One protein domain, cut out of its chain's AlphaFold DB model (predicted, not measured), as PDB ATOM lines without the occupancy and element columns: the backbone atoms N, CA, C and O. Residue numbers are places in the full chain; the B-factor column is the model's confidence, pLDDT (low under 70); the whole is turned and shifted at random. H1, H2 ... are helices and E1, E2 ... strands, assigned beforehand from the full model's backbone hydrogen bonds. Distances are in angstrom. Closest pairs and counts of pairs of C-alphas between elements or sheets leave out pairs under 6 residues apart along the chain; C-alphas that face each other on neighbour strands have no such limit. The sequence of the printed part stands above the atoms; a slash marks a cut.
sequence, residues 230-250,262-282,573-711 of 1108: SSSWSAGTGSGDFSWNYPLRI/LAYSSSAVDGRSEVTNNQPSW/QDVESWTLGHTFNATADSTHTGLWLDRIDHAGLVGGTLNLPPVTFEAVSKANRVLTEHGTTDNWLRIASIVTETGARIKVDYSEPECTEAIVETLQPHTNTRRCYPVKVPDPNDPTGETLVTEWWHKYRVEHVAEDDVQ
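This is residues 230 to 250, 262 to 282 and 573 to 711 of the 1108 residues of an uncharacterized protein of Phytohabitans suffuscus (UniProt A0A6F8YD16). A long, strongly twisted sheet of six strands makes a wall, E4 to E8 with E11 at one edge, and a small sheet of three strands, E1 to E3, covers part of one of its faces without coming within 8 A of its strands. At one end of the longest axis the hairpin of E9 and E10 makes a small head together with the short helix H2; at the other end lie the beginning of E4 and the loop between E5 and E6. The printed part has 181 residues, with two named helices and 11 named strands in the order E1 E2 E3 H1 E4 E5 E6 E7 E8 H2 E9 E10 E11; the large sheet has the order E4, E5, E6, E7, E8, E11, and each of the three sheets is antiparallel. The class is mostly strand, though under half of the residues, 87 of 181, are in named elements. The whole is loose, with a radius of gyration of the C-alphas of 19.6 A, and elongated, with spans of 66 by 34 by 26 A.

E1, residues 232 to 234, begins at C-alpha 232 (31.954, 149.628, 86.066). E2 is residues 243 to 247, E3 residues 262 to 265, and H1 residues 267 to 270. E4, residues 573 to 584, is the longest strand at 33.8 A and begins at C-alpha 573 (55.449, 151.788, 69.061); it bends by 57 degrees at residue 576. E5, residues 595 to 604, is 26.6 A long and bends by 54 degrees at residue 598. E6, residues 615 to 623, measures 26.2 A, and E7, residues 635 to 643, measures 23.8 A. E8 is residues 649 to 654, and H2 is residues 661 to 664. E9, residues 676 to 682, and E10, residues 692 to 698, are 18.8 A and 19.5 A long. E11, residues 702 to 708, ends at C-alpha 708 (26.420, 162.981, 89.785).

E4 to E8 form a meander, each strand the antiparallel neighbour of the one before. In the hairpin of E4 and E5, N 579 and O 601 are 2.8 A apart, within hydrogen-bond range. E6 is staggered: it pairs with E5 over residues 615 to 616, where N 615 and O 600 are 3.0 A apart, and with E7 over residues 616 to 623, where N 620 and O 638 are 2.8 A apart. E7 and E8 have N 642 and O 650 at 2.8 A. E11 is an edge strand beside E8, with N 651 and O 706 at 2.8 A. H1 only grazes this sheet, with its residues 267 to 270; its closest C-alphas to E7 are those of Val 269 and Trp 636, 6.9 A apart. In the small sheet E2 is the inner strand, with N 234 and O 243 at 2.9 A toward E1 and N 264 and O 244 at 2.8 A toward E3. In the hairpin of E9 and E10, N 679 and O 695 are 2.8 A apart. The closest C-alphas of H2 and E10, those of Val 664 and Trp 696, are 7.1 A apart. H1 and H2 are too short for a pair of O i and N i+4; each has its one O i to N i+3 pair within range.

The two C-alphas farthest apart are those of Gly 607 and Thr 666, at 66.6 A. Residues 251 to 261 are cut out, with 13.3 A between C-alphas 250 and 262, and so are residues 283 to 572, with 26.1 A between C-alphas 282 and 573. The links from E6 to E7 and from H2 to E9 are long. The mean pLDDT of the printed part is 86.0, and 18 residues are under 70, among them residues 274 to 276, 588 to 591 and 687 to 690.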
ATOM      1  N   SER A 230      34.111 154.283  81.317       54.94
ATOM      2  CA  SER A 230      35.471 153.716  81.301       54.94
ATOM      3  C   SER A 230      35.721 152.728  82.448       54.94
ATOM      4  O   SER A 230      36.711 152.003  82.428       54.94
ATOM      5  N   SER A 231      34.802 152.666  83.416       73.81
ATOM      6  CA  SER A 231      34.762 151.707  84.519       73.81
ATOM      7  C   SER A 231      33.342 151.204  84.769       73.81
ATOM      8  O   SER A 231      32.369 151.797  84.310       73.81
ATOM      9  N   SER A 232      33.222 150.122  85.529       78.06
ATOM     10  CA  SER A 232      31.954 149.628  86.066       78.06
ATOM     11  C   SER A 232      32.062 149.469  87.575       78.06
ATOM     12  O   SER A 232      33.108 149.046  88.066       78.06
ATOM     13  N   TRP A 233      30.981 149.738  88.297       86.38
ATOM     14  CA  TRP A 233      30.877 149.466  89.727       86.38
ATOM     15  C   TRP A 233      29.654 148.596  90.019       86.38
ATOM     16  O   TRP A 233      28.701 148.577  89.236       86.38
ATOM     17  N   SER A 234      29.684 147.861  91.129       76.19
ATOM     18  CA  SER A 234      28.508 147.155  91.636       76.19
ATOM     19  C   SER A 234      28.457 147.171  93.163       76.19
ATOM     20  O   SER A 234      29.494 147.189  93.828       76.19
ATOM     21  N   ALA A 235      27.237 147.217  93.699       76.69
ATOM     22  CA  ALA A 235      26.917 147.133  95.121       76.69
ATOM     23  C   ALA A 235      25.492 146.575  95.295       76.69
ATOM     24  O   ALA A 235      24.753 146.429  94.317       76.69
ATOM     25  N   GLY A 236      25.102 146.259  96.533       74.38
ATOM     26  CA  GLY A 236      23.755 145.759  96.843       74.38
ATOM     27  C   GLY A 236      23.537 144.270  96.588       74.38
ATOM     28  O   GLY A 236      22.395 143.811  96.540       74.38
ATOM     29  N   THR A 237      24.615 143.505  96.419       86.50
ATOM     30  CA  THR A 237      24.589 142.043  96.543       86.50
ATOM     31  C   THR A 237      24.267 141.647  97.989       86.50
ATOM     32  O   THR A 237      24.387 142.459  98.908       86.50
ATOM     33  N   GLY A 238      23.917 140.379  98.231       84.50
ATOM     34  CA  GLY A 238      23.722 139.875  99.598       84.50
ATOM     35  C   GLY A 238      24.945 140.067 100.512       84.50
ATOM     36  O   GLY A 238      24.786 140.189 101.725       84.50
ATOM     37  N   SER A 239      26.157 140.154  99.950       86.94
ATOM     38  CA  SER A 239      27.402 140.416 100.685       86.94
ATOM     39  C   SER A 239      27.585 141.880 101.101       86.94
ATOM     40  O   SER A 239      28.301 142.142 102.069       86.94
ATOM     41  N   GLY A 240      26.926 142.815 100.412       91.56
ATOM     42  CA  GLY A 240      26.905 144.241 100.727       91.56
ATOM     43  C   GLY A 240      28.174 145.023 100.397       91.56
ATOM     44  O   GLY A 240      28.301 146.168 100.819       91.56
ATOM     45  N   ASP A 241      29.117 144.448  99.659       91.75
ATOM     46  CA  ASP A 241      30.364 145.114  99.305       91.75
ATOM     47  C   ASP A 241      30.242 146.051  98.104       91.75
ATOM     48  O   ASP A 241      29.416 145.866  97.211       91.75
ATOM     49  N   PHE A 242      31.098 147.071  98.091       95.50
ATOM     50  CA  PHE A 242      31.404 147.857  96.907       95.50
ATOM     51  C   PHE A 242      32.515 147.186  96.100       95.50
ATOM     52  O   PHE A 242      33.581 146.878  96.652       95.50
ATOM     53  N   SER A 243      32.286 147.046  94.795       94.38
ATOM     54  CA  SER A 243      33.289 146.632  93.814       94.38
ATOM     55  C   SER A 243      33.386 147.642  92.673       94.38
ATOM     56  O   SER A 243      32.383 148.215  92.241       94.38
ATOM     57  N   TRP A 244      34.598 147.847  92.161       94.50
ATOM     58  CA  TRP A 244      34.864 148.725  91.020       94.50
ATOM     59  C   TRP A 244      35.887 148.085  90.084       94.50
ATOM     60  O   TRP A 244      36.808 147.414  90.534       94.50
ATOM     61  N   ASN A 245      35.723 148.260  88.775       92.75
ATOM     62  CA  ASN A 245      36.571 147.638  87.763       92.75
ATOM     63  C   ASN A 245      36.874 148.607  86.615       92.75
ATOM     64  O   ASN A 245      35.956 149.161  86.006       92.75
ATOM     65  N   TYR A 246      38.156 148.741  86.278       93.81
ATOM     66  CA  TYR A 246      38.661 149.586  85.195       93.81
ATOM     67  C   TYR A 246      39.467 148.756  84.189       93.81
ATOM     68  O   TYR A 246      40.651 148.480  84.416       93.81
ATOM     69  N   PRO A 247      38.841 148.304  83.086       93.00
ATOM     70  CA  PRO A 247      39.516 147.517  82.063       93.00
ATOM     71  C   PRO A 247      40.435 148.388  81.197       93.00
ATOM     72  O   PRO A 247      40.035 149.428  80.673       93.00
ATOM     73  N   LEU A 248      41.664 147.923  80.975       92.19
ATOM     74  CA  LEU A 248      42.630 148.583  80.102       92.19
ATOM     75  C   LEU A 248      42.451 148.100  78.663       92.19
ATOM     76  O   LEU A 248      42.281 146.912  78.378       92.19
ATOM     77  N   ARG A 249      42.527 149.030  77.710       88.38
ATOM     78  CA  ARG A 249      42.379 148.701  76.291       88.38
ATOM     79  C   ARG A 249      43.672 148.097  75.748       88.38
ATOM     80  O   ARG A 249      44.694 148.767  75.642       88.38
ATOM     81  N   ILE A 250      43.608 146.844  75.310       87.62
ATOM     82  CA  ILE A 250      44.775 146.114  74.803       87.62
ATOM     83  C   ILE A 250      44.790 146.076  73.259       87.62
ATOM     84  O   ILE A 250      43.753 145.828  72.633       87.62
ATOM     85  N   LEU A 262      42.196 146.965  86.475       94.75
ATOM     86  CA  LEU A 262      42.374 147.347  87.876       94.75
ATOM     87  C   LEU A 262      41.037 147.131  88.583       94.75
ATOM     88  O   LEU A 262      40.049 147.775  88.223       94.75
ATOM     89  N   ALA A 263      40.998 146.201  89.533       93.56
ATOM     90  CA  ALA A 263      39.790 145.855  90.275       93.56
ATOM     91  C   ALA A 263      39.911 146.311  91.731       93.56
ATOM     92  O   ALA A 263      40.995 146.243  92.295       93.56
ATOM     93  N   TYR A 264      38.809 146.755  92.329       95.38
ATOM     94  CA  TYR A 264      38.688 147.106  93.742       95.38
ATOM     95  C   TYR A 264      37.592 146.275  94.409       95.38
ATOM     96  O   TYR A 264      36.522 146.092  93.820       95.38
ATOM     97  N   SER A 265      37.823 145.843  95.652       93.50
ATOM     98  CA  SER A 265      36.795 145.266  96.524       93.50
ATOM     99  C   SER A 265      36.936 145.768  97.960       93.50
ATOM    100  O   SER A 265      37.963 145.572  98.607       93.50
ATOM    101  N   SER A 266      35.861 146.350  98.494       94.62
ATOM    102  CA  SER A 266      35.787 146.728  99.916       94.62
ATOM    103  C   SER A 266      35.794 145.512 100.855       94.62
ATOM    104  O   SER A 266      36.365 145.586 101.939       94.62
ATOM    105  N   SER A 267      35.258 144.358 100.434       87.44
ATOM    106  CA  SER A 267      35.333 143.115 101.221       87.44
ATOM    107  C   SER A 267      36.763 142.616 101.418       87.44
ATOM    108  O   SER A 267      37.056 142.051 102.467       87.44
ATOM    109  N   ALA A 268      37.651 142.832 100.442       85.62
ATOM    110  CA  ALA A 268      39.065 142.474 100.576       85.62
ATOM    111  C   ALA A 268      39.788 143.328 101.634       85.62
ATOM    112  O   ALA A 268      40.823 142.914 102.151       85.62
ATOM    113  N   VAL A 269      39.245 144.507 101.957       87.75
ATOM    114  CA  VAL A 269      39.720 145.364 103.051       87.75
ATOM    115  C   VAL A 269      39.111 144.920 104.378       87.75
ATOM    116  O   VAL A 269      39.835 144.779 105.355       87.75
ATOM    117  N   ASP A 270      37.803 144.646 104.408       85.88
ATOM    118  CA  ASP A 270      37.096 144.184 105.614       85.88
ATOM    119  C   ASP A 270      37.663 142.868 106.171       85.88
ATOM    120  O   ASP A 270      37.655 142.675 107.378       85.88
ATOM    121  N   GLY A 271      38.144 141.969 105.304       76.44
ATOM    122  CA  GLY A 271      38.685 140.665 105.704       76.44
ATOM    123  C   GLY A 271      40.099 140.689 106.298       76.44
ATOM    124  O   GLY A 271      40.612 139.628 106.651       76.44
ATOM    125  N   ARG A 272      40.756 141.857 106.380       75.81
ATOM    126  CA  ARG A 272      42.116 141.988 106.928       75.81
ATOM    127  C   ARG A 272      42.097 141.971 108.455       75.81
ATOM    128  O   ARG A 272      41.340 142.722 109.070       75.81
ATOM    129  N   SER A 273      42.955 141.136 109.036       70.69
ATOM    130  CA  SER A 273      43.112 140.924 110.482       70.69
ATOM    131  C   SER A 273      44.586 140.724 110.853       70.69
ATOM    132  O   SER A 273      45.452 140.698 109.981       70.69
ATOM    133  N   GLU A 274      44.899 140.570 112.138       66.25
ATOM    134  CA  GLU A 274      46.279 140.372 112.616       66.25
ATOM    135  C   GLU A 274      46.940 139.091 112.082       66.25
ATOM    136  O   GLU A 274      48.159 139.017 111.976       66.25
ATOM    137  N   VAL A 275      46.141 138.101 111.674       60.41
ATOM    138  CA  VAL A 275      46.622 136.808 111.156       60.41
ATOM    139  C   VAL A 275      46.748 136.773 109.625       60.41
ATOM    140  O   VAL A 275      46.986 135.714 109.044       60.41
ATOM    141  N   THR A 276      46.571 137.912 108.943       65.62
ATOM    142  CA  THR A 276      46.715 138.033 107.483       65.62
ATOM    143  C   THR A 276      47.930 138.866 107.086       65.62
ATOM    144  O   THR A 276      48.366 139.748 107.822       65.62
ATOM    145  N   ASN A 277      48.456 138.648 105.874       71.38
ATOM    146  CA  ASN A 277      49.444 139.564 105.308       71.38
ATOM    147  C   ASN A 277      48.782 140.914 105.002       71.38
ATOM    148  O   ASN A 277      48.004 141.056 104.054       71.38
ATOM    149  N   ASN A 278      49.115 141.904 105.821       75.88
ATOM    150  CA  ASN A 278      48.483 143.212 105.800       75.88
ATOM    151  C   ASN A 278      49.193 144.214 104.882       75.88
ATOM    152  O   ASN A 278      48.750 145.352 104.768       75.88
ATOM    153  N   GLN A 279      50.216 143.823 104.119       85.19
ATOM    154  CA  GLN A 279      50.748 144.713 103.090       85.19
ATOM    155  C   GLN A 279      49.713 144.894 101.948       85.19
ATOM    156  O   GLN A 279      49.177 143.912 101.423       85.19
ATOM    157  N   PRO A 280      49.337 146.129 101.556       87.38
ATOM    158  CA  PRO A 280      48.501 146.353 100.373       87.38
ATOM    159  C   PRO A 280      49.144 145.813  99.094       87.38
ATOM    160  O   PRO A 280      50.372 145.757  98.987       87.38
ATOM    161  N   SER A 281      48.324 145.480  98.091       91.38
ATOM    162  CA  SER A 281      48.839 145.024  96.797       91.38
ATOM    163  C   SER A 281      49.764 146.075  96.165       91.38
ATOM    164  O   SER A 281      49.773 147.253  96.533       91.38
ATOM    165  N   TRP A 282      50.506 145.675  95.135       93.19
ATOM    166  CA  TRP A 282      51.298 146.607  94.332       93.19
ATOM    167  C   TRP A 282      50.463 147.700  93.632       93.19
ATOM    168  O   TRP A 282      51.035 148.704  93.204       93.19
ATOM    169  N   GLN A 573      56.262 150.586  69.043       90.31
ATOM    170  CA  GLN A 573      55.449 151.788  69.061       90.31
ATOM    171  C   GLN A 573      54.481 151.699  70.237       90.31
ATOM    172  O   GLN A 573      53.619 150.820  70.253       90.31
ATOM    173  N   ASP A 574      54.593 152.640  71.166       92.88
ATOM    174  CA  ASP A 574      53.650 152.780  72.270       92.88
ATOM    175  C   ASP A 574      52.277 153.244  71.752       92.88
ATOM    176  O   ASP A 574      52.180 154.050  70.817       92.88
ATOM    177  N   VAL A 575      51.210 152.697  72.337       90.31
ATOM    178  CA  VAL A 575      49.825 152.887  71.891       90.31
ATOM    179  C   VAL A 575      49.026 153.697  72.900       90.31
ATOM    180  O   VAL A 575      48.552 154.782  72.556       90.31
ATOM    181  N   GLU A 576      48.896 153.182  74.118       94.31
ATOM    182  CA  GLU A 576      48.195 153.792  75.252       94.31
ATOM    183  C   GLU A 576      48.997 153.531  76.535       94.31
ATOM    184  O   GLU A 576      49.715 152.527  76.626       94.31
ATOM    185  N   SER A 577      48.891 154.432  77.510       96.81
ATOM    186  CA  SER A 577      49.486 154.260  78.834       96.81
ATOM    187  C   SER A 577      48.578 154.730  79.959       96.81
ATOM    188  O   SER A 577      47.890 155.737  79.801       96.81
ATOM    189  N   TRP A 578      48.679 154.062  81.104       98.12
ATOM    190  CA  TRP A 578      48.003 154.399  82.354       98.12
ATOM    191  C   TRP A 578      49.061 154.581  83.434       98.12
ATOM    192  O   TRP A 578      49.796 153.639  83.721       98.12
ATOM    193  N   THR A 579      49.182 155.786  83.981       98.25
ATOM    194  CA  THR A 579      50.113 156.089  85.079       98.25
ATOM    195  C   THR A 579      49.329 156.108  86.381       98.25
ATOM    196  O   THR A 579      48.279 156.740  86.442       98.25
ATOM    197  N   LEU A 580      49.815 155.394  87.393       97.81
ATOM    198  CA  LEU A 580      49.150 155.262  88.684       97.81
ATOM    199  C   LEU A 580      49.838 156.188  89.695       97.81
ATOM    200  O   LEU A 580      51.052 156.100  89.918       97.81
ATOM    201  N   GLY A 581      49.053 157.097  90.271       95.06
ATOM    202  CA  GLY A 581      49.464 157.977  91.357       95.06
ATOM    203  C   GLY A 581      49.066 157.380  92.701       95.06
ATOM    204  O   GLY A 581      47.932 156.937  92.872       95.06
ATOM    205  N   HIS A 582      50.003 157.380  93.644       93.75
ATOM    206  CA  HIS A 582      49.821 156.785  94.962       93.75
ATOM    207  C   HIS A 582      50.106 157.786  96.066       93.75
ATOM    208  O   HIS A 582      50.887 158.720  95.882       93.75
ATOM    209  N   THR A 583      49.522 157.522  97.227       89.25
ATOM    210  CA  THR A 583      49.766 158.253  98.469       89.25
ATOM    211  C   THR A 583      49.829 157.283  99.651       89.25
ATOM    212  O   THR A 583      49.425 156.125  99.544       89.25
ATOM    213  N   PHE A 584      50.362 157.762 100.769       81.88
ATOM    214  CA  PHE A 584      50.321 157.106 102.069       81.88
ATOM    215  C   PHE A 584      49.500 158.001 102.986       81.88
ATOM    216  O   PHE A 584      50.015 158.973 103.538       81.88
ATOM    217  N   ASN A 585      48.205 157.716 103.086       69.69
ATOM    218  CA  ASN A 585      47.312 158.473 103.951       69.69
ATOM    219  C   ASN A 585      47.234 157.768 105.304       69.69
ATOM    220  O   ASN A 585      46.978 156.567 105.358       69.69
ATOM    221  N   ALA A 586      47.454 158.520 106.383       62.62
ATOM    222  CA  ALA A 586      47.242 158.007 107.728       62.62
ATOM    223  C   ALA A 586      45.759 157.673 107.921       62.62
ATOM    224  O   ALA A 586      44.875 158.426 107.495       62.62
ATOM    225  N   THR A 587      45.486 156.548 108.569       71.81
ATOM    226  CA  THR A 587      44.141 156.232 109.039       71.81
ATOM    227  C   THR A 587      43.762 157.095 110.237       71.81
ATOM    228  O   THR A 587      44.616 157.706 110.878       71.81
ATOM    229  N   ALA A 588      42.464 157.183 110.545       69.56
ATOM    230  CA  ALA A 588      41.977 158.088 111.590       69.56
ATOM    231  C   ALA A 588      42.552 157.787 112.992       69.56
ATOM    232  O   ALA A 588      42.640 158.688 113.817       69.56
ATOM    233  N   ASP A 589      42.964 156.545 113.245       66.06
ATOM    234  CA  ASP A 589      43.609 156.073 114.477       66.06
ATOM    235  C   ASP A 589      45.148 156.020 114.376       66.06
ATOM    236  O   ASP A 589      45.815 155.676 115.345       66.06
ATOM    237  N   SER A 590      45.720 156.369 113.216       66.81
ATOM    238  CA  SER A 590      47.157 156.299 112.906       66.81
ATOM    239  C   SER A 590      47.807 154.917 113.082       66.81
ATOM    240  O   SER A 590      49.033 154.828 113.093       66.81
ATOM    241  N   THR A 591      47.018 153.842 113.190       63.09
ATOM    242  CA  THR A 591      47.531 152.468 113.352       63.09
ATOM    243  C   THR A 591      48.036 151.884 112.035       63.09
ATOM    244  O   THR A 591      48.910 151.019 112.036       63.09
ATOM    245  N   HIS A 592      47.534 152.386 110.901       70.12
ATOM    246  CA  HIS A 592      47.888 151.903 109.575       70.12
ATOM    247  C   HIS A 592      48.207 153.055 108.609       70.12
ATOM    248  O   HIS A 592      47.652 154.155 108.663       70.12
ATOM    249  N   THR A 593      49.158 152.822 107.706       75.19
ATOM    250  CA  THR A 593      49.526 153.754 106.631       75.19
ATOM    251  C   THR A 593      49.875 152.940 105.389       75.19
ATOM    252  O   THR A 593      51.037 152.782 105.019       75.19
ATOM    253  N   GLY A 594      48.843 152.365 104.773       80.56
ATOM    254  CA  GLY A 594      48.962 151.553 103.569       80.56
ATOM    255  C   GLY A 594      49.083 152.380 102.293       80.56
ATOM    256  O   GLY A 594      48.649 153.532 102.220       80.56
ATOM    257  N   LEU A 595      49.666 151.773 101.260       88.38
ATOM    258  CA  LEU A 595      49.707 152.339  99.917       88.38
ATOM    259  C   LEU A 595      48.281 152.516  99.359       88.38
ATOM    260  O   LEU A 595      47.598 151.532  99.079       88.38
ATOM    261  N   TRP A 596      47.853 153.754  99.122       92.38
ATOM    262  CA  TRP A 596      46.560 154.085  98.511       92.38
ATOM    263  C   TRP A 596      46.725 154.487  97.041       92.38
ATOM    264  O   TRP A 596      47.639 155.246  96.704       92.38
ATOM    265  N   LEU A 597      45.841 154.000  96.164       95.25
ATOM    266  CA  LEU A 597      45.747 154.467  94.778       95.25
ATOM    267  C   LEU A 597      44.896 155.741  94.738       95.25
ATOM    268  O   LEU A 597      43.681 155.684  94.871       95.25
ATOM    269  N   ASP A 598      45.544 156.880  94.526       91.19
ATOM    270  CA  ASP A 598      44.899 158.196  94.497       91.19
ATOM    271  C   ASP A 598      44.319 158.522  93.116       91.19
ATOM    272  O   ASP A 598      43.235 159.095  93.000       91.19
ATOM    273  N   ARG A 599      45.021 158.133  92.042       94.25
ATOM    274  CA  ARG A 599      44.624 158.507  90.679       94.25
ATOM    275  C   ARG A 599      45.170 157.610  89.575       94.25
ATOM    276  O   ARG A 599      46.228 156.994  89.713       94.25
ATOM    277  N   ILE A 600      44.484 157.620  88.432       96.94
ATOM    278  CA  ILE A 600      44.909 156.982  87.179       96.94
ATOM    279  C   ILE A 600      44.909 158.025  86.058       96.94
ATOM    280  O   ILE A 600      43.857 158.513  85.647       96.94
ATOM    281  N   ASP A 601      46.088 158.317  85.510       95.25
ATOM    282  CA  ASP A 601      46.261 159.178  84.339       95.25
ATOM    283  C   ASP A 601      46.333 158.332  83.061       95.25
ATOM    284  O   ASP A 601      47.305 157.600  82.841       95.25
ATOM    285  N   HIS A 602      45.336 158.452  82.187       94.69
ATOM    286  CA  HIS A 602      45.290 157.736  80.912       94.69
ATOM    287  C   HIS A 602      45.729 158.636  79.747       94.69
ATOM    288  O   HIS A 602      45.254 159.759  79.581       94.69
ATOM    289  N   ALA A 603      46.631 158.130  78.902       90.00
ATOM    290  CA  ALA A 603      47.108 158.829  77.716       90.00
ATOM    291  C   ALA A 603      47.156 157.940  76.466       90.00
ATOM    292  O   ALA A 603      47.629 156.803  76.497       90.00
ATOM    293  N   GLY A 604      46.755 158.501  75.323       89.75
ATOM    294  CA  GLY A 604      47.027 157.931  74.003       89.75
ATOM    295  C   GLY A 604      48.378 158.410  73.462       89.75
ATOM    296  O   GLY A 604      48.649 159.606  73.481       89.75
ATOM    297  N   LEU A 605      49.201 157.497  72.937       87.81
ATOM    298  CA  LEU A 605      50.601 157.758  72.548       87.81
ATOM    299  C   LEU A 605      50.854 157.717  71.026       87.81
ATOM    300  O   LEU A 605      51.925 158.080  70.526       87.81
ATOM    301  N   VAL A 606      49.860 157.300  70.236       82.75
ATOM    302  CA  VAL A 606      49.982 157.210  68.773       82.75
ATOM    303  C   VAL A 606      49.968 158.598  68.126       82.75
ATOM    304  O   VAL A 606      48.925 159.243  68.032       82.75
ATOM    305  N   GLY A 607      51.104 159.003  67.550       77.75
ATOM    306  CA  GLY A 607      51.227 160.271  66.820       77.75
ATOM    307  C   GLY A 607      51.426 161.494  67.722       77.75
ATOM    308  O   GLY A 607      51.273 162.616  67.250       77.75
ATOM    309  N   GLY A 608      51.774 161.280  68.990       80.94
ATOM    310  CA  GLY A 608      51.887 162.301  70.030       80.94
ATOM    311  C   GLY A 608      51.213 161.816  71.312       80.94
ATOM    312  O   GLY A 608      50.456 160.851  71.268       80.94
ATOM    313  N   THR A 609      51.491 162.484  72.430       87.25
ATOM    314  CA  THR A 609      50.833 162.196  73.713       87.25
ATOM    315  C   THR A 609      49.575 163.047  73.833       87.25
ATOM    316  O   THR A 609      49.642 164.266  73.666       87.25
ATOM    317  N   LEU A 610      48.440 162.408  74.100       87.94
ATOM    318  CA  LEU A 610      47.170 163.050  74.422       87.94
ATOM    319  C   LEU A 610      46.678 162.494  75.756       87.94
ATOM    320  O   LEU A 610      46.323 161.319  75.815       87.94
ATOM    321  N   ASN A 611      46.650 163.338  76.783       85.94
ATOM    322  CA  ASN A 611      46.161 162.973  78.109       85.94
ATOM    323  C   ASN A 611      44.643 163.148  78.175       85.94
ATOM    324  O   ASN A 611      44.103 164.122  77.642       85.94
ATOM    325  N   LEU A 612      43.979 162.202  78.826       85.25
ATOM    326  CA  LEU A 612      42.582 162.297  79.232       85.25
ATOM    327  C   LEU A 612      42.518 162.817  80.677       85.25
ATOM    328  O   LEU A 612      43.534 162.766  81.377       85.25
ATOM    329  N   PRO A 613      41.369 163.360  81.121       87.00
ATOM    330  CA  PRO A 613      41.181 163.695  82.529       87.00
ATOM    331  C   PRO A 613      41.464 162.473  83.419       87.00
ATOM    332  O   PRO A 613      41.101 161.358  83.038       87.00
ATOM    333  N   PRO A 614      42.131 162.646  84.570       88.75
ATOM    334  CA  PRO A 614      42.442 161.525  85.441       88.75
ATOM    335  C   PRO A 614      41.173 160.962  86.086       88.75
ATOM    336  O   PRO A 614      40.230 161.699  86.372       88.75
ATOM    337  N   VAL A 615      41.188 159.662  86.366       92.69
ATOM    338  CA  VAL A 615      40.279 159.070  87.357       92.69
ATOM    339  C   VAL A 615      40.889 159.315  88.733       92.69
ATOM    340  O   VAL A 615      42.073 159.023  88.899       92.69
ATOM    341  N   THR A 616      40.134 159.829  89.702       93.94
ATOM    342  CA  THR A 616      40.632 160.076  91.072       93.94
ATOM    343  C   THR A 616      39.776 159.382  92.123       93.94
ATOM    344  O   THR A 616      38.585 159.147  91.901       93.94
ATOM    345  N   PHE A 617      40.389 159.054  93.260       92.31
ATOM    346  CA  PHE A 617      39.767 158.316  94.354       92.31
ATOM    347  C   PHE A 617      39.914 159.064  95.675       92.31
ATOM    348  O   PHE A 617      41.020 159.365  96.114       92.31
ATOM    349  N   GLU A 618      38.796 159.283  96.354       89.62
ATOM    350  CA  GLU A 618      38.780 159.747  97.739       89.62
ATOM    351  C   GLU A 618      38.588 158.547  98.671       89.62
ATOM    352  O   GLU A 618      37.825 157.623  98.363       89.62
ATOM    353  N   ALA A 619      39.266 158.565  99.817       89.94
ATOM    354  CA  ALA A 619      39.229 157.494 100.805       89.94
ATOM    355  C   ALA A 619      38.429 157.886 102.055       89.94
ATOM    356  O   ALA A 619      38.437 159.041 102.476       89.94
ATOM    357  N   VAL A 620      37.808 156.900 102.700       90.44
ATOM    358  CA  VAL A 620      37.265 156.996 104.062       90.44
ATOM    359  C   VAL A 620      37.936 155.957 104.953       90.44
ATOM    360  O   VAL A 620      38.066 154.797 104.567       90.44
ATOM    361  N   SER A 621      38.361 156.367 106.148       89.50
ATOM    362  CA  SER A 621      38.956 155.478 107.151       89.50
ATOM    363  C   SER A 621      37.864 154.862 108.030       89.50
ATOM    364  O   SER A 621      37.022 155.594 108.554       89.50
ATOM    365  N   LYS A 622      37.856 153.531 108.186       89.31
ATOM    366  CA  LYS A 622      36.923 152.806 109.067       89.31
ATOM    367  C   LYS A 622      37.622 151.668 109.822       89.31
ATOM    368  O   LYS A 622      38.459 150.986 109.235       89.31
ATOM    369  N   ALA A 623      37.247 151.470 111.087       89.75
ATOM    370  CA  ALA A 623      37.800 150.466 112.003       89.75
ATOM    371  C   ALA A 623      37.512 149.038 111.547       89.75
ATOM    372  O   ALA A 623      36.347 148.697 111.340       89.75
ATOM    373  N   ASN A 624      38.535 148.198 111.412       87.50
ATOM    374  CA  ASN A 624      38.317 146.781 111.142       87.50
ATOM    375  C   ASN A 624      38.093 145.979 112.418       87.50
ATOM    376  O   ASN A 624      37.308 145.047 112.357       87.50
ATOM    377  N   ARG A 625      38.716 146.316 113.549       88.81
ATOM    378  CA  ARG A 625      38.609 145.561 114.807       88.81
ATOM    379  C   ARG A 625      37.703 146.283 115.804       88.81
ATOM    380  O   ARG A 625      37.681 147.513 115.873       88.81
ATOM    381  N   VAL A 626      36.907 145.514 116.542       90.94
ATOM    382  CA  VAL A 626      36.082 146.027 117.641       90.94
ATOM    383  C   VAL A 626      37.023 146.442 118.764       90.94
ATOM    384  O   VAL A 626      37.778 145.615 119.268       90.94
ATOM    385  N   LEU A 627      36.962 147.711 119.167       87.69
ATOM    386  CA  LEU A 627      37.746 148.202 120.296       87.69
ATOM    387  C   LEU A 627      37.289 147.510 121.587       87.69
ATOM    388  O   LEU A 627      36.103 147.564 121.923       87.69
ATOM    389  N   THR A 628      38.236 146.884 122.279       82.25
ATOM    390  CA  THR A 628      38.085 146.252 123.598       82.25
ATOM    391  C   THR A 628      39.308 146.588 124.450       82.25
ATOM    392  O   THR A 628      40.279 147.144 123.927       82.25
ATOM    393  N   GLU A 629      39.312 146.221 125.730       73.50
ATOM    394  CA  GLU A 629      40.497 146.361 126.591       73.50
ATOM    395  C   GLU A 629      41.761 145.632 126.075       73.50
ATOM    396  O   GLU A 629      42.870 145.963 126.492       73.50
ATOM    397  N   HIS A 630      41.615 144.687 125.138       67.31
ATOM    398  CA  HIS A 630      42.701 143.851 124.619       67.31
ATOM    399  C   HIS A 630      43.338 144.349 123.305       67.31
ATOM    400  O   HIS A 630      44.282 143.720 122.825       67.31
ATOM    401  N   GLY A 631      42.877 145.459 122.703       70.94
ATOM    402  CA  GLY A 631      43.347 145.818 121.359       70.94
ATOM    403  C   GLY A 631      43.032 147.207 120.810       70.94
ATOM    404  O   GLY A 631      42.476 148.070 121.484       70.94
ATOM    405  N   THR A 632      43.411 147.416 119.545       78.38
ATOM    406  CA  THR A 632      43.187 148.649 118.770       78.38
ATOM    407  C   THR A 632      42.087 148.487 117.721       78.38
ATOM    408  O   THR A 632      41.602 147.391 117.463       78.38
ATOM    409  N   THR A 633      41.651 149.594 117.113       78.81
ATOM    410  CA  THR A 633      40.583 149.606 116.095       78.81
ATOM    411  C   THR A 633      41.018 149.139 114.707       78.81
ATOM    412  O   THR A 633      40.160 148.809 113.884       78.81
ATOM    413  N   ASP A 634      42.323 149.132 114.437       79.88
ATOM    414  CA  ASP A 634      42.950 148.741 113.172       79.88
ATOM    415  C   ASP A 634      42.222 149.345 111.970       79.88
ATOM    416  O   ASP A 634      41.551 148.642 111.215       79.88
ATOM    417  N   ASN A 635      42.233 150.668 111.821       84.19
ATOM    418  CA  ASN A 635      41.467 151.289 110.747       84.19
ATOM    419  C   ASN A 635      42.086 151.021 109.368       84.19
ATOM    420  O   ASN A 635      43.299 151.031 109.188       84.19
ATOM    421  N   TRP A 636      41.217 150.902 108.362       86.56
ATOM    422  CA  TRP A 636      41.577 150.748 106.950       86.56
ATOM    423  C   TRP A 636      40.805 151.733 106.063       86.56
ATOM    424  O   TRP A 636      39.699 152.175 106.398       86.56
ATOM    425  N   LEU A 637      41.392 152.088 104.925       88.94
ATOM    426  CA  LEU A 637      40.839 152.962 103.899       88.94
ATOM    427  C   LEU A 637      39.906 152.205 102.942       88.94
ATOM    428  O   LEU A 637      40.175 151.107 102.460       88.94
ATOM    429  N   ARG A 638      38.784 152.842 102.613       92.38
ATOM    430  CA  ARG A 638      37.813 152.371 101.616       92.38
ATOM    431  C   ARG A 638      37.503 153.485 100.626       92.38
ATOM    432  O   ARG A 638      37.587 154.654 100.992       92.38
ATOM    433  N   ILE A 639      37.117 153.148  99.392       94.81
ATOM    434  CA  ILE A 639      36.706 154.163  98.405       94.81
ATOM    435  C   ILE A 639      35.449 154.866  98.917       94.81
ATOM    436  O   ILE A 639      34.417 154.216  99.067       94.81
ATOM    437  N   ALA A 640      35.537 156.176  99.131       92.06
ATOM    438  CA  ALA A 640      34.420 157.050  99.483       92.06
ATOM    439  C   ALA A 640      33.823 157.744  98.254       92.06
ATOM    440  O   ALA A 640      32.612 157.943  98.173       92.06
ATOM    441  N   SER A 641      34.663 158.116  97.286       91.62
ATOM    442  CA  SER A 641      34.224 158.760  96.048       91.62
ATOM    443  C   SER A 641      35.181 158.469  94.897       91.62
ATOM    444  O   SER A 641      36.379 158.279  95.105       91.62
ATOM    445  N   ILE A 642      34.650 158.454  93.676       93.00
ATOM    446  CA  ILE A 642      35.391 158.287  92.425       93.00
ATOM    447  C   ILE A 642      35.013 159.425  91.489       93.00
ATOM    448  O   ILE A 642      33.829 159.624  91.223       93.00
ATOM    449  N   VAL A 643      35.995 160.124  90.928       89.62
ATOM    450  CA  VAL A 643      35.783 160.992  89.761       89.62
ATOM    451  C   VAL A 643      36.206 160.213  88.523       89.62
ATOM    452  O   VAL A 643      37.334 159.738  88.438       89.62
ATOM    453  N   THR A 644      35.292 160.027  87.576       86.50
ATOM    454  CA  THR A 644      35.538 159.247  86.353       86.50
ATOM    455  C   THR A 644      36.304 160.051  85.296       86.50
ATOM    456  O   THR A 644      36.351 161.275  85.341       86.50
ATOM    457  N   GLU A 645      36.839 159.382  84.266       81.75
ATOM    458  CA  GLU A 645      37.530 160.035  83.130       81.75
ATOM    459  C   GLU A 645      36.614 161.025  82.370       81.75
ATOM    460  O   GLU A 645      37.076 161.988  81.758       81.75
ATOM    461  N   THR A 646      35.295 160.803  82.423       77.62
ATOM    462  CA  THR A 646      34.266 161.708  81.880       77.62
ATOM    463  C   THR A 646      33.878 162.839  82.835       77.62
ATOM    464  O   THR A 646      33.106 163.714  82.454       77.62
ATOM    465  N   GLY A 647      34.396 162.818  84.062       77.25
ATOM    466  CA  GLY A 647      34.142 163.780  85.123       77.25
ATOM    467  C   GLY A 647      33.073 163.349  86.131       77.25
ATOM    468  O   GLY A 647      33.137 163.786  87.272       77.25
ATOM    469  N   ALA A 648      32.105 162.505  85.757       81.44
ATOM    470  CA  ALA A 648      31.030 162.085  86.664       81.44
ATOM    471  C   ALA A 648      31.583 161.575  88.006       81.44
ATOM    472  O   ALA A 648      32.590 160.856  88.015       81.44
ATOM    473  N   ARG A 649      30.927 161.950  89.106       86.19
ATOM    474  CA  ARG A 649      31.299 161.587  90.473       86.19
ATOM    475  C   ARG A 649      30.417 160.438  90.954       86.19
ATOM    476  O   ARG A 649      29.202 160.485  90.800       86.19
ATOM    477  N   ILE A 650      31.033 159.416  91.540       91.25
ATOM    478  CA  ILE A 650      30.359 158.281  92.177       91.25
ATOM    479  C   ILE A 650      30.707 158.328  93.660       91.25
ATOM    480  O   ILE A 650      31.864 158.104  94.004       91.25
ATOM    481  N   LYS A 651      29.737 158.603  94.529       93.06
ATOM    482  CA  LYS A 651      29.915 158.617  95.989       93.06
ATOM    483  C   LYS A 651      29.394 157.322  96.601       93.06
ATOM    484  O   LYS A 651      28.321 156.864  96.216       93.06
ATOM    485  N   VAL A 652      30.121 156.765  97.567       95.12
ATOM    486  CA  VAL A 652      29.800 155.506  98.248       95.12
ATOM    487  C   VAL A 652      29.689 155.748  99.751       95.12
ATOM    488  O   VAL A 652      30.663 156.125 100.400       95.12
ATOM    489  N   ASP A 653      28.511 155.485 100.312       94.94
ATOM    490  CA  ASP A 653      28.264 155.577 101.749       94.94
ATOM    491  C   ASP A 653      28.148 154.165 102.350       94.94
ATOM    492  O   ASP A 653      27.288 153.366 101.963       94.94
ATOM    493  N   TYR A 654      29.016 153.857 103.318       95.06
ATOM    494  CA  TYR A 654      29.005 152.587 104.051       95.06
ATOM    495  C   TYR A 654      28.269 152.712 105.383       95.06
ATOM    496  O   TYR A 654      28.182 153.792 105.967       95.06
ATOM    497  N   SER A 655      27.825 151.576 105.917       95.38
ATOM    498  CA  SER A 655      27.260 151.471 107.257       95.38
ATOM    499  C   SER A 655      28.231 151.954 108.343       95.38
ATOM    500  O   SER A 655      29.454 151.924 108.183       95.38
ATOM    501  N   GLU A 656      27.680 152.328 109.493       94.06
ATOM    502  CA  GLU A 656      28.452 152.497 110.727       94.06
ATOM    503  C   GLU A 656      28.700 151.141 111.422       94.06
ATOM    504  O   GLU A 656      27.943 150.184 111.167       94.06
ATOM    505  N   PRO A 657      29.739 151.039 112.277       92.12
ATOM    506  CA  PRO A 657      29.997 149.851 113.088       92.12
ATOM    507  C   PRO A 657      28.759 149.436 113.892       92.12
ATOM    508  O   PRO A 657      28.068 150.275 114.469       92.12
ATOM    509  N   GLU A 658      28.452 148.137 113.910       94.00
ATOM    510  CA  GLU A 658      27.348 147.600 114.726       94.00
ATOM    511  C   GLU A 658      27.813 147.111 116.095       94.00
ATOM    512  O   GLU A 658      27.097 147.261 117.080       94.00
ATOM    513  N   CYS A 659      28.976 146.464 116.135       94.81
ATOM    514  CA  CYS A 659      29.466 145.795 117.329       94.81
ATOM    515  C   CYS A 659      30.214 146.773 118.236       94.81
ATOM    516  O   CYS A 659      30.880 147.692 117.772       94.81
ATOM    517  N   THR A 660      30.093 146.557 119.534       94.94
ATOM    518  CA  THR A 660      30.804 147.279 120.592       94.94
ATOM    519  C   THR A 660      31.361 146.244 121.559       94.94
ATOM    520  O   THR A 660      30.873 145.113 121.553       94.94
ATOM    521  N   GLU A 661      32.296 146.629 122.424       93.12
ATOM    522  CA  GLU A 661      32.829 145.780 123.503       93.12
ATOM    523  C   GLU A 661      31.720 145.021 124.256       93.12
ATOM    524  O   GLU A 661      31.632 143.799 124.173       93.12
ATOM    525  N   ALA A 662      30.745 145.747 124.814       93.44
ATOM    526  CA  ALA A 662      29.611 145.148 125.528       93.44
ATOM    527  C   ALA A 662      28.761 144.160 124.692       93.44
ATOM    528  O   ALA A 662      28.124 143.259 125.238       93.44
ATOM    529  N   ILE A 663      28.702 144.323 123.361       94.38
ATOM    530  CA  ILE A 663      28.000 143.367 122.490       94.38
ATOM    531  C   ILE A 663      28.841 142.102 122.347       94.38
ATOM    532  O   ILE A 663      28.298 141.003 122.454       94.38
ATOM    533  N   VAL A 664      30.139 142.248 122.080       94.06
ATOM    534  CA  VAL A 664      31.008 141.112 121.759       94.06
ATOM    535  C   VAL A 664      31.376 140.267 122.976       94.06
ATOM    536  O   VAL A 664      31.563 139.067 122.811       94.06
ATOM    537  N   GLU A 665      31.350 140.837 124.185       91.31
ATOM    538  CA  GLU A 665      31.508 140.101 125.454       91.31
ATOM    539  C   GLU A 665      30.504 138.949 125.614       91.31
ATOM    540  O   GLU A 665      30.809 137.912 126.198       91.31
ATOM    541  N   THR A 666      29.286 139.116 125.089       93.00
ATOM    542  CA  THR A 666      28.207 138.120 125.219       93.00
ATOM    543  C   THR A 666      27.884 137.406 123.907       93.00
ATOM    544  O   THR A 666      27.134 136.424 123.899       93.00
ATOM    545  N   LEU A 667      28.445 137.869 122.785       94.19
ATOM    546  CA  LEU A 667      28.159 137.342 121.458       94.19
ATOM    547  C   LEU A 667      28.805 135.968 121.265       94.19
ATOM    548  O   LEU A 667      30.009 135.787 121.410       94.19
ATOM    549  N   GLN A 668      27.997 134.986 120.878       94.25
ATOM    550  CA  GLN A 668      28.475 133.635 120.609       94.25
ATOM    551  C   GLN A 668      28.689 133.431 119.099       94.25
ATOM    552  O   GLN A 668      27.741 133.629 118.334       94.25
ATOM    553  N   PRO A 669      29.871 132.960 118.644       93.56
ATOM    554  CA  PRO A 669      30.174 132.752 117.222       93.56
ATOM    555  C   PRO A 669      29.100 131.987 116.434       93.56
ATOM    556  O   PRO A 669      28.647 132.435 115.386       93.56
ATOM    557  N   HIS A 670      28.635 130.858 116.972       92.31
ATOM    558  CA  HIS A 670      27.703 129.942 116.306       92.31
ATOM    559  C   HIS A 670      26.248 130.445 116.229       92.31
ATOM    560  O   HIS A 670      25.426 129.843 115.536       92.31
ATOM    561  N   THR A 671      25.907 131.534 116.921       92.81
ATOM    562  CA  THR A 671      24.586 132.191 116.840       92.81
ATOM    563  C   THR A 671      24.701 133.649 116.403       92.81
ATOM    564  O   THR A 671      23.759 134.425 116.547       92.81
ATOM    565  N   ASN A 672      25.852 134.032 115.852       94.44
ATOM    566  CA  ASN A 672      26.157 135.409 115.520       94.44
ATOM    567  C   ASN A 672      25.243 135.960 114.412       94.44
ATOM    568  O   ASN A 672      25.303 135.543 113.255       94.44
ATOM    569  N   THR A 673      24.444 136.964 114.772       94.38
ATOM    570  CA  THR A 673      23.560 137.709 113.866       94.38
ATOM    571  C   THR A 673      24.002 139.162 113.666       94.38
ATOM    572  O   THR A 673      23.178 140.009 113.320       94.38
ATOM    573  N   ARG A 674      25.268 139.493 113.943       95.94
ATOM    574  CA  ARG A 674      25.816 140.858 113.898       95.94
ATOM    575  C   ARG A 674      26.778 141.046 112.726       95.94
ATOM    576  O   ARG A 674      27.323 140.087 112.180       95.94
ATOM    577  N   ARG A 675      27.027 142.303 112.343       94.75
ATOM    578  CA  ARG A 675      28.054 142.701 111.358       94.75
ATOM    579  C   ARG A 675      29.467 142.749 111.950       94.75
ATOM    580  O   ARG A 675      30.225 143.684 111.698       94.75
ATOM    581  N   CYS A 676      29.818 141.749 112.741       94.06
ATOM    582  CA  CYS A 676      31.198 141.473 113.099       94.06
ATOM    583  C   CYS A 676      31.430 139.969 113.117       94.06
ATOM    584  O   CYS A 676      30.472 139.222 113.302       94.06
ATOM    585  N   TYR A 677      32.668 139.531 112.916       92.38
ATOM    586  CA  TYR A 677      33.036 138.123 112.922       92.38
ATOM    587  C   TYR A 677      34.150 137.828 113.914       92.38
ATOM    588  O   TYR A 677      35.019 138.677 114.108       92.38
ATOM    589  N   PRO A 678      34.122 136.638 114.528       92.00
ATOM    590  CA  PRO A 678      35.150 136.222 115.453       92.00
ATOM    591  C   PRO A 678      36.403 135.776 114.694       92.00
ATOM    592  O   PRO A 678      36.303 135.065 113.695       92.00
ATOM    593  N   VAL A 679      37.575 136.113 115.215       86.94
ATOM    594  CA  VAL A 679      38.869 135.526 114.846       86.94
ATOM    595  C   VAL A 679      39.536 135.047 116.131       86.94
ATOM    596  O   VAL A 679      39.412 135.673 117.184       86.94
ATOM    597  N   LYS A 680      40.190 133.887 116.058       84.81
ATOM    598  CA  LYS A 680      40.990 133.346 117.156       84.81
ATOM    599  C   LYS A 680      42.409 133.884 117.031       84.81
ATOM    600  O   LYS A 680      43.071 133.592 116.036       84.81
ATOM    601  N   VAL A 681      42.850 134.649 118.022       78.62
ATOM    602  CA  VAL A 681      44.191 135.247 118.072       78.62
ATOM    603  C   VAL A 681      44.901 134.818 119.358       78.62
ATOM    604  O   VAL A 681      44.211 134.511 120.333       78.62
ATOM    605  N   PRO A 682      46.244 134.738 119.374       77.38
ATOM    606  CA  PRO A 682      46.996 134.534 120.612       77.38
ATOM    607  C   PRO A 682      46.637 135.585 121.668       77.38
ATOM    608  O   PRO A 682      46.456 136.754 121.333       77.38
ATOM    609  N   ASP A 683      46.519 135.173 122.930       78.25
ATOM    610  CA  ASP A 683      46.287 136.082 124.051       78.25
ATOM    611  C   ASP A 683      47.527 136.968 124.256       78.25
ATOM    612  O   ASP A 683      48.601 136.440 124.557       78.25
ATOM    613  N   PRO A 684      47.420 138.303 124.128       69.06
ATOM    614  CA  PRO A 684      48.562 139.193 124.322       69.06
ATOM    615  C   PRO A 684      49.119 139.168 125.755       69.06
ATOM    616  O   PRO A 684      50.240 139.626 125.977       69.06
ATOM    617  N   ASN A 685      48.363 138.648 126.731       75.50
ATOM    618  CA  ASN A 685      48.802 138.496 128.118       75.50
ATOM    619  C   ASN A 685      49.420 137.123 128.416       75.50
ATOM    620  O   ASN A 685      49.934 136.926 129.521       75.50
ATOM    621  N   ASP A 686      49.376 136.185 127.465       74.06
ATOM    622  CA  ASP A 686      50.011 134.878 127.591       74.06
ATOM    623  C   ASP A 686      51.397 134.895 126.923       74.06
ATOM    624  O   ASP A 686      51.497 134.870 125.694       74.06
ATOM    625  N   PRO A 687      52.497 134.925 127.698       59.81
ATOM    626  CA  PRO A 687      53.844 135.009 127.142       59.81
ATOM    627  C   PRO A 687      54.269 133.752 126.368       59.81
ATOM    628  O   PRO A 687      55.283 133.808 125.675       59.81
ATOM    629  N   THR A 688      53.542 132.631 126.479       66.31
ATOM    630  CA  THR A 688      53.803 131.431 125.665       66.31
ATOM    631  C   THR A 688      53.166 131.527 124.275       66.31
ATOM    632  O   THR A 688      53.590 130.824 123.363       66.31
ATOM    633  N   GLY A 689      52.157 132.392 124.093       62.78
ATOM    634  CA  GLY A 689      51.389 132.514 122.850       62.78
ATOM    635  C   GLY A 689      50.507 131.300 122.522       62.78
ATOM    636  O   GLY A 689      49.982 131.214 121.407       62.78
ATOM    637  N   GLU A 690      50.343 130.361 123.459       69.50
ATOM    638  CA  GLU A 690      49.578 129.123 123.259       69.50
ATOM    639  C   GLU A 690      48.079 129.310 123.520       69.50
ATOM    640  O   GLU A 690      47.245 128.664 122.877       69.50
ATOM    641  N   THR A 691      47.710 130.206 124.438       80.94
ATOM    642  CA  THR A 691      46.306 130.511 124.724       80.94
ATOM    643  C   THR A 691      45.712 131.370 123.612       80.94
ATOM    644  O   THR A 691      46.267 132.401 123.243       80.94
ATOM    645  N   LEU A 692      44.551 130.971 123.082       83.00
ATOM    646  CA  LEU A 692      43.819 131.742 122.074       83.00
ATOM    647  C   LEU A 692      42.604 132.446 122.686       83.00
ATOM    648  O   LEU A 692      41.704 131.797 123.232       83.00
ATOM    649  N   VAL A 693      42.509 133.756 122.483       85.38
ATOM    650  CA  VAL A 693      41.316 134.558 122.778       85.38
ATOM    651  C   VAL A 693      40.473 134.761 121.521       85.38
ATOM    652  O   VAL A 693      40.905 134.531 120.390       85.38
ATOM    653  N   THR A 694      39.199 135.109 121.716       89.00
ATOM    654  CA  THR A 694      38.288 135.411 120.602       89.00
ATOM    655  C   THR A 694      38.096 136.902 120.511       89.00
ATOM    656  O   THR A 694      37.539 137.505 121.422       89.00
ATOM    657  N   GLU A 695      38.469 137.456 119.375       87.88
ATOM    658  CA  GLU A 695      38.286 138.866 119.088       87.88
ATOM    659  C   GLU A 695      37.444 139.070 117.841       87.88
ATOM    660  O   GLU A 695      37.156 138.118 117.115       87.88
ATOM    661  N   TRP A 696      37.001 140.303 117.603       91.88
ATOM    662  CA  TRP A 696      35.929 140.574 116.656       91.88
ATOM    663  C   TRP A 696      36.289 141.663 115.654       91.88
ATOM    664  O   TRP A 696      36.722 142.748 116.031       91.88
ATOM    665  N   TRP A 697      36.024 141.392 114.375       91.31
ATOM    666  CA  TRP A 697      36.255 142.315 113.264       91.31
ATOM    667  C   TRP A 697      34.942 142.759 112.631       91.31
ATOM    668  O   TRP A 697      34.032 141.956 112.448       91.31
ATOM    669  N   HIS A 698      34.816 144.037 112.293       93.75
ATOM    670  CA  HIS A 698      33.665 144.647 111.646       93.75
ATOM    671  C   HIS A 698      33.527 144.254 110.174       93.75
ATOM    672  O   HIS A 698      34.489 144.220 109.413       93.75
ATOM    673  N   LYS A 699      32.274 144.076 109.746       93.50
ATOM    674  CA  LYS A 699      31.889 143.979 108.337       93.50
ATOM    675  C   LYS A 699      31.105 145.222 107.926       93.50
ATOM    676  O   LYS A 699      30.047 145.508 108.494       93.50
ATOM    677  N   TYR A 700      31.575 145.926 106.900       94.00
ATOM    678  CA  TYR A 700      30.880 147.089 106.357       94.00
ATOM    679  C   TYR A 700      30.057 146.704 105.136       94.00
ATOM    680  O   TYR A 700      30.452 145.862 104.327       94.00
ATOM    681  N   ARG A 701      28.892 147.337 105.004       94.81
ATOM    682  CA  ARG A 701      28.044 147.222 103.817       94.81
ATOM    683  C   ARG A 701      27.790 148.595 103.216       94.81
ATOM    684  O   ARG A 701      27.747 149.581 103.946       94.81
ATOM    685  N   VAL A 702      27.593 148.656 101.909       96.88
ATOM    686  CA  VAL A 702      27.184 149.872 101.202       96.88
ATOM    687  C   VAL A 702      25.701 150.107 101.445       96.88
ATOM    688  O   VAL A 702      24.888 149.258 101.091       96.88
ATOM    689  N   GLU A 703      25.345 151.253 102.014       95.31
ATOM    690  CA  GLU A 703      23.949 151.663 102.233       95.31
ATOM    691  C   GLU A 703      23.424 152.491 101.056       95.31
ATOM    692  O   GLU A 703      22.237 152.449 100.727       95.31
ATOM    693  N   HIS A 704      24.312 153.248 100.405       94.62
ATOM    694  CA  HIS A 704      23.933 154.205  99.379       94.62
ATOM    695  C   HIS A 704      25.073 154.479  98.390       94.62
ATOM    696  O   HIS A 704      26.243 154.548  98.768       94.62
ATOM    697  N   VAL A 705      24.710 154.644  97.116       94.62
ATOM    698  CA  VAL A 705      25.586 155.164  96.062       94.62
ATOM    699  C   VAL A 705      24.887 156.317  95.348       94.62
ATOM    700  O   VAL A 705      23.731 156.175  94.942       94.62
ATOM    701  N   ALA A 706      25.595 157.431  95.171       91.19
ATOM    702  CA  ALA A 706      25.140 158.568  94.374       91.19
ATOM    703  C   ALA A 706      25.999 158.707  93.115       91.19
ATOM    704  O   ALA A 706      27.223 158.616  93.199       91.19
ATOM    705  N   GLU A 707      25.365 158.936  91.970       89.75
ATOM    706  CA  GLU A 707      26.032 159.275  90.712       89.75
ATOM    707  C   GLU A 707      25.610 160.684  90.280       89.75
ATOM    708  O   GLU A 707      24.417 160.947  90.095       89.75
ATOM    709  N   ASP A 708      26.596 161.563  90.102       83.56
ATOM    710  CA  ASP A 708      26.420 162.981  89.785       83.56
ATOM    711  C   ASP A 708      27.242 163.385  88.552       83.56
ATOM    712  O   ASP A 708      28.394 162.972  88.390       83.56
ATOM    713  N   ASP A 709      26.685 164.251  87.704       75.50
ATOM    714  CA  ASP A 709      27.430 164.892  86.615       75.50
ATOM    715  C   ASP A 709      28.263 166.083  87.128       75.50
ATOM    716  O   ASP A 709      27.875 166.784  88.066       75.50
ATOM    717  N   VAL A 710      29.399 166.365  86.476       63.00
ATOM    718  CA  VAL A 710      30.236 167.532  86.825       63.00
ATOM    719  C   VAL A 710      29.507 168.832  86.536       63.00
ATOM    720  O   VAL A 710      28.976 169.046  85.444       63.00
ATOM    721  N   GLN A 711      29.587 169.753  87.490       56.06
ATOM    722  CA  GLN A 711      29.119 171.118  87.334       56.06
ATOM    723  C   GLN A 711      29.976 171.873  86.306       56.06
ATOM    724  O   GLN A 711      31.107 172.272  86.570       56.06
TER     725      GLN A 711